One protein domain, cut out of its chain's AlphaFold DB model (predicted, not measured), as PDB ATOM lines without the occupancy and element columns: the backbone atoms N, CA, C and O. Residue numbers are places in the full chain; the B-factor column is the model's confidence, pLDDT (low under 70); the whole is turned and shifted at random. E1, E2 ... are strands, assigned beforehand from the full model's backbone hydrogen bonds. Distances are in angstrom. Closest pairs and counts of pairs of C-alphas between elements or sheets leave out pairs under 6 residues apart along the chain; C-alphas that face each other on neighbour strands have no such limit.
ATOM      1  N   ALA A   3     187.268 189.528  85.773       96.31
ATOM      2  CA  ALA A   3     187.345 190.623  84.814       96.31
ATOM      3  C   ALA A   3     186.897 190.140  83.430       96.31
ATOM      4  O   ALA A   3     187.148 188.994  83.055       96.31
ATOM      5  N   VAL A   4     186.239 191.013  82.666       95.06
ATOM      6  CA  VAL A   4     185.890 190.736  81.267       95.06
ATOM      7  C   VAL A   4     187.101 191.048  80.394       95.06
ATOM      8  O   VAL A   4     187.653 192.142  80.468       95.06
ATOM      9  N   THR A   5     187.515 190.095  79.561       95.44
ATOM     10  CA  THR A   5     188.746 190.186  78.751       95.44
ATOM     11  C   THR A   5     188.488 190.398  77.261       95.44
ATOM     12  O   THR A   5     189.413 190.411  76.453       95.44
ATOM     13  N   THR A   6     187.227 190.578  76.874       94.38
ATOM     14  CA  THR A   6     186.801 190.764  75.483       94.38
ATOM     15  C   THR A   6     185.996 192.042  75.312       94.38
ATOM     16  O   THR A   6     185.215 192.412  76.181       94.38
ATOM     17  N   THR A   7     186.104 192.658  74.139       94.56
ATOM     18  CA  THR A   7     185.294 193.820  73.734       94.56
ATOM     19  C   THR A   7     184.031 193.437  72.947       94.56
ATOM     20  O   THR A   7     183.235 194.308  72.602       94.56
ATOM     21  N   GLY A   8     183.841 192.144  72.651       89.12
ATOM     22  CA  GLY A   8     182.721 191.605  71.875       89.12
ATOM     23  C   GLY A   8     181.815 190.652  72.660       89.12
ATOM     24  O   GLY A   8     181.995 190.439  73.859       89.12
ATOM     25  N   TYR A   9     180.842 190.066  71.954       85.44
ATOM     26  CA  TYR A   9     179.907 189.073  72.491       85.44
ATOM     27  C   TYR A   9     180.215 187.666  71.949       85.44
ATOM     28  O   TYR A   9     180.536 187.546  70.766       85.44
ATOM     29  N   PRO A  10     180.061 186.601  72.760       88.19
ATOM     30  CA  PRO A  10     179.801 186.631  74.204       88.19
ATOM     31  C   PRO A  10     181.037 187.101  74.999       88.19
ATOM     32  O   PRO A  10     182.162 186.945  74.515       88.19
ATOM     33  N   PRO A  11     180.854 187.666  76.208       90.69
ATOM     34  CA  PRO A  11     181.980 188.066  77.038       90.69
ATOM     35  C   PRO A  11     182.786 186.838  77.470       90.69
ATOM     36  O   PRO A  11     182.217 185.800  77.815       90.69
ATOM     37  N   ARG A  12     184.116 186.956  77.476       93.75
ATOM     38  CA  ARG A  12     184.983 186.014  78.191       93.75
ATOM     39  C   ARG A  12     185.377 186.614  79.526       93.75
ATOM     40  O   ARG A  12     185.769 187.777  79.603       93.75
ATOM     41  N   GLU A  13     185.286 185.793  80.556       94.69
ATOM     42  CA  GLU A  13     185.602 186.162  81.927       94.69
ATOM     43  C   GLU A  13     186.895 185.468  82.350       94.69
ATOM     44  O   GLU A  13     187.061 184.260  82.170       94.69
ATOM     45  N   GLN A  14     187.810 186.231  82.937       96.12
ATOM     46  CA  GLN A  14     188.974 185.697  83.623       96.12
ATOM     47  C   GLN A  14     188.720 185.739  85.123       96.12
ATOM     48  O   GLN A  14     188.531 186.813  85.696       96.12
ATOM     49  N   ARG A  15     188.747 184.570  85.770       95.56
ATOM     50  CA  ARG A  15     188.706 184.489  87.230       95.56
ATOM     51  C   ARG A  15     190.042 184.923  87.816       95.56
ATOM     52  O   ARG A  15     191.093 184.416  87.436       95.56
ATOM     53  N   LEU A  16     189.959 185.841  88.766       94.38
ATOM     54  CA  LEU A  16     191.057 186.314  89.590       94.38
ATOM     55  C   LEU A  16     190.895 185.683  90.973       94.38
ATOM     56  O   LEU A  16     189.867 185.886  91.641       94.38
ATOM     57  N   VAL A  17     191.884 184.878  91.351       95.12
ATOM     58  CA  VAL A  17     191.919 184.103  92.592       95.12
ATOM     59  C   VAL A  17     193.206 184.437  93.327       95.12
ATOM     60  O   VAL A  17     194.276 184.493  92.724       95.12
ATOM     61  N   TRP A  18     193.075 184.645  94.629       95.19
ATOM     62  CA  TRP A  18     194.182 184.868  95.541       95.19
ATOM     63  C   TRP A  18     194.033 183.888  96.701       95.19
ATOM     64  O   TRP A  18     193.074 183.979  97.469       95.19
ATOM     65  N   GLU A  19     194.942 182.923  96.785       93.31
ATOM     66  CA  GLU A  19     194.993 181.936  97.866       93.31
ATOM     67  C   GLU A  19     195.985 182.421  98.917       93.31
ATOM     68  O   GLU A  19     197.130 182.724  98.590       93.31
ATOM     69  N   ASP A  20     195.515 182.559 100.157       93.06
ATOM     70  CA  ASP A  20     196.304 183.019 101.307       93.06
ATOM     71  C   ASP A  20     197.053 184.348 101.090       93.06
ATOM     72  O   ASP A  20     198.109 184.596 101.669       93.06
ATOM     73  N   VAL A  21     196.474 185.245 100.282       95.62
ATOM     74  CA  VAL A  21     196.967 186.616 100.101       95.62
ATOM     75  C   VAL A  21     196.052 187.589 100.846       95.62
ATOM     76  O   VAL A  21     194.848 187.620 100.566       95.62
ATOM     77  N   PRO A  22     196.588 188.414 101.764       96.25
ATOM     78  CA  PRO A  22     195.821 189.492 102.366       96.25
ATOM     79  C   PRO A  22     195.557 190.580 101.321       96.25
ATOM     80  O   PRO A  22     196.466 191.016 100.613       96.25
ATOM     81  N   LEU A  23     194.301 191.005 101.226       97.56
ATOM     82  CA  LEU A  23     193.853 192.028 100.294       97.56
ATOM     83  C   LEU A  23     193.116 193.124 101.058       97.56
ATOM     84  O   LEU A  23     192.166 192.841 101.788       97.56
ATOM     85  N   GLU A  24     193.524 194.367 100.838       97.69
ATOM     86  CA  GLU A  24     192.842 195.548 101.360       97.69
ATOM     87  C   GLU A  24     191.634 195.876 100.479       97.69
ATOM     88  O   GLU A  24     191.770 195.982  99.258       97.69
ATOM     89  N   LEU A  25     190.450 196.047 101.076       97.62
ATOM     90  CA  LEU A  25     189.253 196.485 100.355       97.62
ATOM     91  C   LEU A  25     189.287 198.007 100.190       97.62
ATOM     92  O   LEU A  25     188.976 198.743 101.120       97.62
ATOM     93  N   LEU A  26     189.630 198.481  98.992       97.88
ATOM     94  CA  LEU A  26     189.752 199.916  98.717       97.88
ATOM     95  C   LEU A  26     188.424 200.557  98.320       97.88
ATOM     96  O   LEU A  26     188.157 201.713  98.636       97.88
ATOM     97  N   SER A  27     187.591 199.823  97.582       98.06
ATOM     98  CA  SER A  27     186.233 200.258  97.262       98.06
ATOM     99  C   SER A  27     185.325 199.074  96.968       98.06
ATOM    100  O   SER A  27     185.762 198.053  96.433       98.06
ATOM    101  N   LEU A  28     184.042 199.242  97.279       98.12
ATOM    102  CA  LEU A  28     182.968 198.332  96.910       98.12
ATOM    103  C   LEU A  28     181.817 199.168  96.361       98.12
ATOM    104  O   LEU A  28     181.290 200.036  97.049       98.12
ATOM    105  N   ASN A  29     181.431 198.908  95.119       98.25
ATOM    106  CA  ASN A  29     180.389 199.656  94.431       98.25
ATOM    107  C   ASN A  29     179.411 198.691  93.779       98.25
ATOM    108  O   ASN A  29     179.812 197.686  93.195       98.25
ATOM    109  N   GLY A  30     178.123 199.010  93.813       97.00
ATOM    110  CA  GLY A  30     177.148 198.247  93.052       97.00
ATOM    111  C   GLY A  30     175.723 198.397  93.539       97.00
ATOM    112  O   GLY A  30     175.401 199.281  94.329       97.00
ATOM    113  N   VAL A  31     174.860 197.528  93.017       97.19
ATOM    114  CA  VAL A  31     173.412 197.585  93.243       97.19
ATOM    115  C   VAL A  31     172.879 196.198  93.567       97.19
ATOM    116  O   VAL A  31     173.073 195.247  92.797       97.19
ATOM    117  N   VAL A  32     172.132 196.112  94.665       96.50
ATOM    118  CA  VAL A  32     171.265 194.973  94.976       96.50
ATOM    119  C   VAL A  32     169.888 195.252  94.378       96.50
ATOM    120  O   VAL A  32     169.244 196.237  94.724       96.50
ATOM    121  N   ALA A  33     169.451 194.412  93.440       96.25
ATOM    122  CA  ALA A  33     168.185 194.579  92.727       96.25
ATOM    123  C   ALA A  33     167.476 193.232  92.603       96.25
ATOM    124  O   ALA A  33     168.085 192.255  92.170       96.25
ATOM    125  N   GLY A  34     166.200 193.172  92.986       92.62
ATOM    126  CA  GLY A  34     165.429 191.925  93.006       92.62
ATOM    127  C   GLY A  34     166.023 190.845  93.918       92.62
ATOM    128  O   GLY A  34     165.863 189.669  93.624       92.62
ATOM    129  N   GLY A  35     166.750 191.236  94.971       92.31
ATOM    130  CA  GLY A  35     167.488 190.318  95.851       92.31
ATOM    131  C   GLY A  35     168.883 189.928  95.348       92.31
ATOM    132  O   GLY A  35     169.652 189.343  96.101       92.31
ATOM    133  N   GLU A  36     169.249 190.306  94.119       94.62
ATOM    134  CA  GLU A  36     170.511 189.900  93.499       94.62
ATOM    135  C   GLU A  36     171.546 191.041  93.512       94.62
ATOM    136  O   GLU A  36     171.301 192.113  92.929       94.62
ATOM    137  N   PRO A  37     172.724 190.849  94.130       95.75
ATOM    138  CA  PRO A  37     173.813 191.815  94.079       95.75
ATOM    139  C   PRO A  37     174.498 191.809  92.704       95.75
ATOM    140  O   PRO A  37     174.713 190.769  92.092       95.75
ATOM    141  N   HIS A  38     174.896 192.984  92.225       97.00
ATOM    142  CA  HIS A  38     175.952 193.119  91.220       97.00
ATOM    143  C   HIS A  38     176.928 194.139  91.776       97.00
ATOM    144  O   HIS A  38     176.644 195.338  91.761       97.00
ATOM    145  N   LEU A  39     178.032 193.631  92.310       97.69
ATOM    146  CA  LEU A  39     179.038 194.416  93.004       97.69
ATOM    147  C   LEU A  39     180.359 194.298  92.260       97.69
ATOM    148  O   LEU A  39     180.735 193.218  91.808       97.69
ATOM    149  N   HIS A  40     181.050 195.417  92.126       98.44
ATOM    150  CA  HIS A  40     182.438 195.484  91.702       98.44
ATOM    151  C   HIS A  40     183.250 196.004  92.877       98.44
ATOM    152  O   HIS A  40     182.787 196.857  93.636       98.44
ATOM    153  N   ALA A  41     184.455 195.479  93.027       98.25
ATOM    154  CA  ALA A  41     185.373 195.919  94.061       98.25
ATOM    155  C   ALA A  41     186.720 196.283  93.451       98.25
ATOM    156  O   ALA A  41     187.099 195.764  92.396       98.25
ATOM    157  N   VAL A  42     187.436 197.155  94.151       98.38
ATOM    158  CA  VAL A  42     188.876 197.328  93.987       98.38
ATOM    159  C   VAL A  42     189.528 196.855  95.270       98.38
ATOM    160  O   VAL A  42     189.171 197.314  96.357       98.38
ATOM    161  N   VAL A  43     190.471 195.936  95.128       98.06
ATOM    162  CA  VAL A  43     191.273 195.391  96.221       98.06
ATOM    163  C   VAL A  43     192.749 195.619  95.939       98.06
ATOM    164  O   VAL A  43     193.123 195.753  94.776       98.06
ATOM    165  N   SER A  44     193.605 195.654  96.952       98.06
ATOM    166  CA  SER A  44     195.049 195.802  96.731       98.06
ATOM    167  C   SER A  44     195.901 194.946  97.650       98.06
ATOM    168  O   SER A  44     195.509 194.654  98.776       98.06
ATOM    169  N   ASP A  45     197.099 194.621  97.176       96.94
ATOM    170  CA  ASP A  45     198.213 194.128  97.980       96.94
ATOM    171  C   ASP A  45     199.456 195.015  97.748       96.94
ATOM    172  O   ASP A  45     199.386 196.062  97.101       96.94
ATOM    173  N   ALA A  46     200.617 194.593  98.257       96.25
ATOM    174  CA  ALA A  46     201.879 195.322  98.101       96.25
ATOM    175  C   ALA A  46     202.357 195.484  96.641       96.25
ATOM    176  O   ALA A  46     203.259 196.277  96.378       96.25
ATOM    177  N   ARG A  47     201.798 194.726  95.691       96.25
ATOM    178  CA  ARG A  47     202.165 194.759  94.268       96.25
ATOM    179  C   ARG A  47     201.271 195.699  93.467       96.25
ATOM    180  O   ARG A  47     201.690 196.159  92.408       96.25
ATOM    181  N   GLY A  48     200.056 195.974  93.940       97.00
ATOM    182  CA  GLY A  48     199.157 196.925  93.297       97.00
ATOM    183  C   GLY A  48     197.681 196.698  93.594       97.00
ATOM    184  O   GLY A  48     197.305 195.949  94.493       97.00
ATOM    185  N   ALA A  49     196.843 197.379  92.809       97.81
ATOM    186  CA  ALA A  49     195.391 197.304  92.890       97.81
ATOM    187  C   ALA A  49     194.804 196.434  91.771       97.81
ATOM    188  O   ALA A  49     195.256 196.453  90.625       97.81
ATOM    189  N   TYR A  50     193.746 195.710  92.110       97.31
ATOM    190  CA  TYR A  50     193.040 194.765  91.262       97.31
ATOM    191  C   TYR A  50     191.547 195.075  91.314       97.31
ATOM    192  O   TYR A  50     190.972 195.233  92.390       97.31
ATOM    193  N   GLY A  51     190.913 195.168  90.148       97.12
ATOM    194  CA  GLY A  51     189.495 195.495  90.019       97.12
ATOM    195  C   GLY A  51     188.720 194.400  89.299       97.12
ATOM    196  O   GLY A  51     189.258 193.715  88.429       97.12
ATOM    197  N   GLY A  52     187.445 194.245  89.643       97.38
ATOM    198  CA  GLY A  52     186.567 193.317  88.938       97.38
ATOM    199  C   GLY A  52     185.231 193.084  89.625       97.38
ATOM    200  O   GLY A  52     184.937 193.641  90.685       97.38
ATOM    201  N   HIS A  53     184.431 192.216  89.015       97.94
ATOM    202  CA  HIS A  53     183.173 191.744  89.571       97.94
ATOM    203  C   HIS A  53     183.434 190.865  90.802       97.94
ATOM    204  O   HIS A  53     184.287 189.966  90.780       97.94
ATOM    205  N   VAL A  54     182.705 191.130  91.886       97.62
ATOM    206  CA  VAL A  54     182.754 190.333  93.114       97.62
ATOM    207  C   VAL A  54     182.034 189.017  92.876       97.62
ATOM    208  O   VAL A  54     180.894 188.992  92.434       97.62
ATOM    209  N   GLU A  55     182.702 187.917  93.200       96.31
ATOM    210  CA  GLU A  55     182.191 186.569  92.974       96.31
ATOM    211  C   GLU A  55     181.854 185.877  94.290       96.31
ATOM    212  O   GLU A  55     182.414 186.199  95.345       96.31
ATOM    213  N   LYS A  56     180.980 184.866  94.224       94.19
ATOM    214  CA  LYS A  56     180.767 183.973  95.369       94.19
ATOM    215  C   LYS A  56     182.104 183.340  95.772       94.19
ATOM    216  O   LYS A  56     182.861 182.882  94.921       94.19
ATOM    217  N   GLY A  57     182.381 183.314  97.074       92.38
ATOM    218  CA  GLY A  57     183.643 182.808  97.628       92.38
ATOM    219  C   GLY A  57     184.667 183.887  97.990       92.38
ATOM    220  O   GLY A  57     185.651 183.568  98.651       92.38
ATOM    221  N   CYS A  58     184.438 185.161  97.643       95.00
ATOM    222  CA  CYS A  58     185.164 186.268  98.271       95.00
ATOM    223  C   CYS A  58     184.837 186.297  99.777       95.00
ATOM    224  O   CYS A  58     183.675 186.437 100.157       95.00
ATOM    225  N   ARG A  59     185.856 186.125 100.628       95.62
ATOM    226  CA  ARG A  59     185.722 186.052 102.091       95.62
ATOM    227  C   ARG A  59     186.313 187.301 102.729       95.62
ATOM    228  O   ARG A  59     187.396 187.730 102.343       95.62
ATOM    229  N   VAL A  60     185.612 187.847 103.717       96.12
ATOM    230  CA  VAL A  60     186.166 188.882 104.594       96.12
ATOM    231  C   VAL A  60     187.222 188.226 105.480       96.12
ATOM    232  O   VAL A  60     186.939 187.202 106.097       96.12
ATOM    233  N   LEU A  61     188.430 188.795 105.516       95.31
ATOM    234  CA  LEU A  61     189.522 188.274 106.337       95.31
ATOM    235  C   LEU A  61     189.309 188.606 107.823       95.31
ATOM    236  O   LEU A  61     189.207 187.695 108.637       95.31
ATOM    237  N   TYR A  62     189.202 189.898 108.157       93.56
ATOM    238  CA  TYR A  62     189.003 190.367 109.536       93.56
ATOM    239  C   TYR A  62     187.664 191.085 109.716       93.56
ATOM    240  O   TYR A  62     186.827 190.650 110.501       93.56
ATOM    241  N   PHE A  63     187.440 192.169 108.972       94.38
ATOM    242  CA  PHE A  63     186.178 192.905 108.949       94.38
ATOM    243  C   PHE A  63     186.010 193.628 107.607       94.38
ATOM    244  O   PHE A  63     186.967 193.790 106.852       94.38
ATOM    245  N   ALA A  64     184.779 194.030 107.300       96.62
ATOM    246  CA  ALA A  64     184.454 194.888 106.169       96.62
ATOM    247  C   ALA A  64     183.331 195.832 106.595       96.62
ATOM    248  O   ALA A  64     182.270 195.384 107.030       96.62
ATOM    249  N   GLU A  65     183.565 197.132 106.473       97.38
ATOM    250  CA  GLU A  65     182.561 198.152 106.762       97.38
ATOM    251  C   GLU A  65     181.833 198.499 105.464       97.38
ATOM    252  O   GLU A  65     182.436 198.958 104.495       97.38
ATOM    253  N   ILE A  66     180.528 198.230 105.418       96.81
ATOM    254  CA  ILE A  66     179.705 198.429 104.224       96.81
ATOM    255  C   ILE A  66     178.501 199.278 104.603       96.81
ATOM    256  O   ILE A  66     177.701 198.898 105.458       96.81
ATOM    257  N   VAL A  67     178.345 200.409 103.919       97.38
ATOM    258  CA  VAL A  67     177.149 201.247 104.005       97.38
ATOM    259  C   VAL A  67     176.260 200.947 102.805       97.38
ATOM    260  O   VAL A  67     176.711 200.982 101.662       97.38
TER     261      VAL A  67
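What this domain is: This is residues 3 to 67 of the 94 residues of the protein "DUF296 domain-containing protein" of Thermofilum sp (UniProt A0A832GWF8). A twisted three-stranded antiparallel sheet, E2, E3 and E4, makes a wall, and loop crosses over one of its faces: residues 16 to 23, which lead into E2, and the start of the unnamed tail, residues 54 to 67, which then swings round past the E2 edge. Short E1 and residues 3 to 4 pair as a small hairpin at one end of the domain, closed by the loop of residues 5 to 12, while the turn between E2 and E3 makes another far corner. The 65 printed residues hold no named helix and four named strands, in the order E1, E2, E3, E4; the class is all strand, though only 29 of the 65 residues are in named elements. The whole is only just loose, close to compact, with a radius of gyration of the C-alphas of 13.0 A, and only just flat, with spans of 37 by 32 by 17 A.

Where its parts are: The printed part begins at Ala 3, with its C-alpha at (187.345, 190.623, 84.814). E1 is residues 13 to 15, from C-alpha 13 at (185.602, 186.162, 81.927), and is 6.4 A long. E2 is residues 24 to 33, 26.1 A long, and bends by 56 degrees at residue 27. E3, residues 36 to 45, is 28.4 A long. E4, residues 48 to 53, is 17.2 A long and ends with C-alpha 53 at (183.173, 191.744, 89.571).

How they stand to each other: Residues 3 to 4 pair, antiparallel, with residues 13 to 14 of E1. E1 pairs with no named strand and is apart from E2, E3 and E4. E2, E3 and E4 form a meander, each strand the antiparallel neighbour of the one before; E2 and E4 are the edge strands and E3 is the inner strand. E2 and E3 are a hairpin, with 170 degrees between their directions; C-alphas 32 and 37 face each other at 4.2 A, and N 40 and O 29 are within hydrogen-bond range at 2.8 A, as are N 24 and O 44 at 2.9 A. E3 and E4 are also a hairpin, again at 170 degrees; C-alphas 44 and 49 face each other at 4.1 A, and N 50 and O 43 are within hydrogen-bond range at 2.7 A. The sheet is twisted, its C-alphas lying up to 4.4 A off its best plane.

The domain as a whole: The two C-alphas farthest apart are those of Gly 8 and Tyr 62, at 38.2 A. The printed part has no cut. The links E2 to E3 and E3 to E4 are tight, and the link E1 to E2, of 8 residues, is short. Residues 54 to 67 hold no named element. The mean pLDDT of the printed part is 95.7, and no printed residue is under 70.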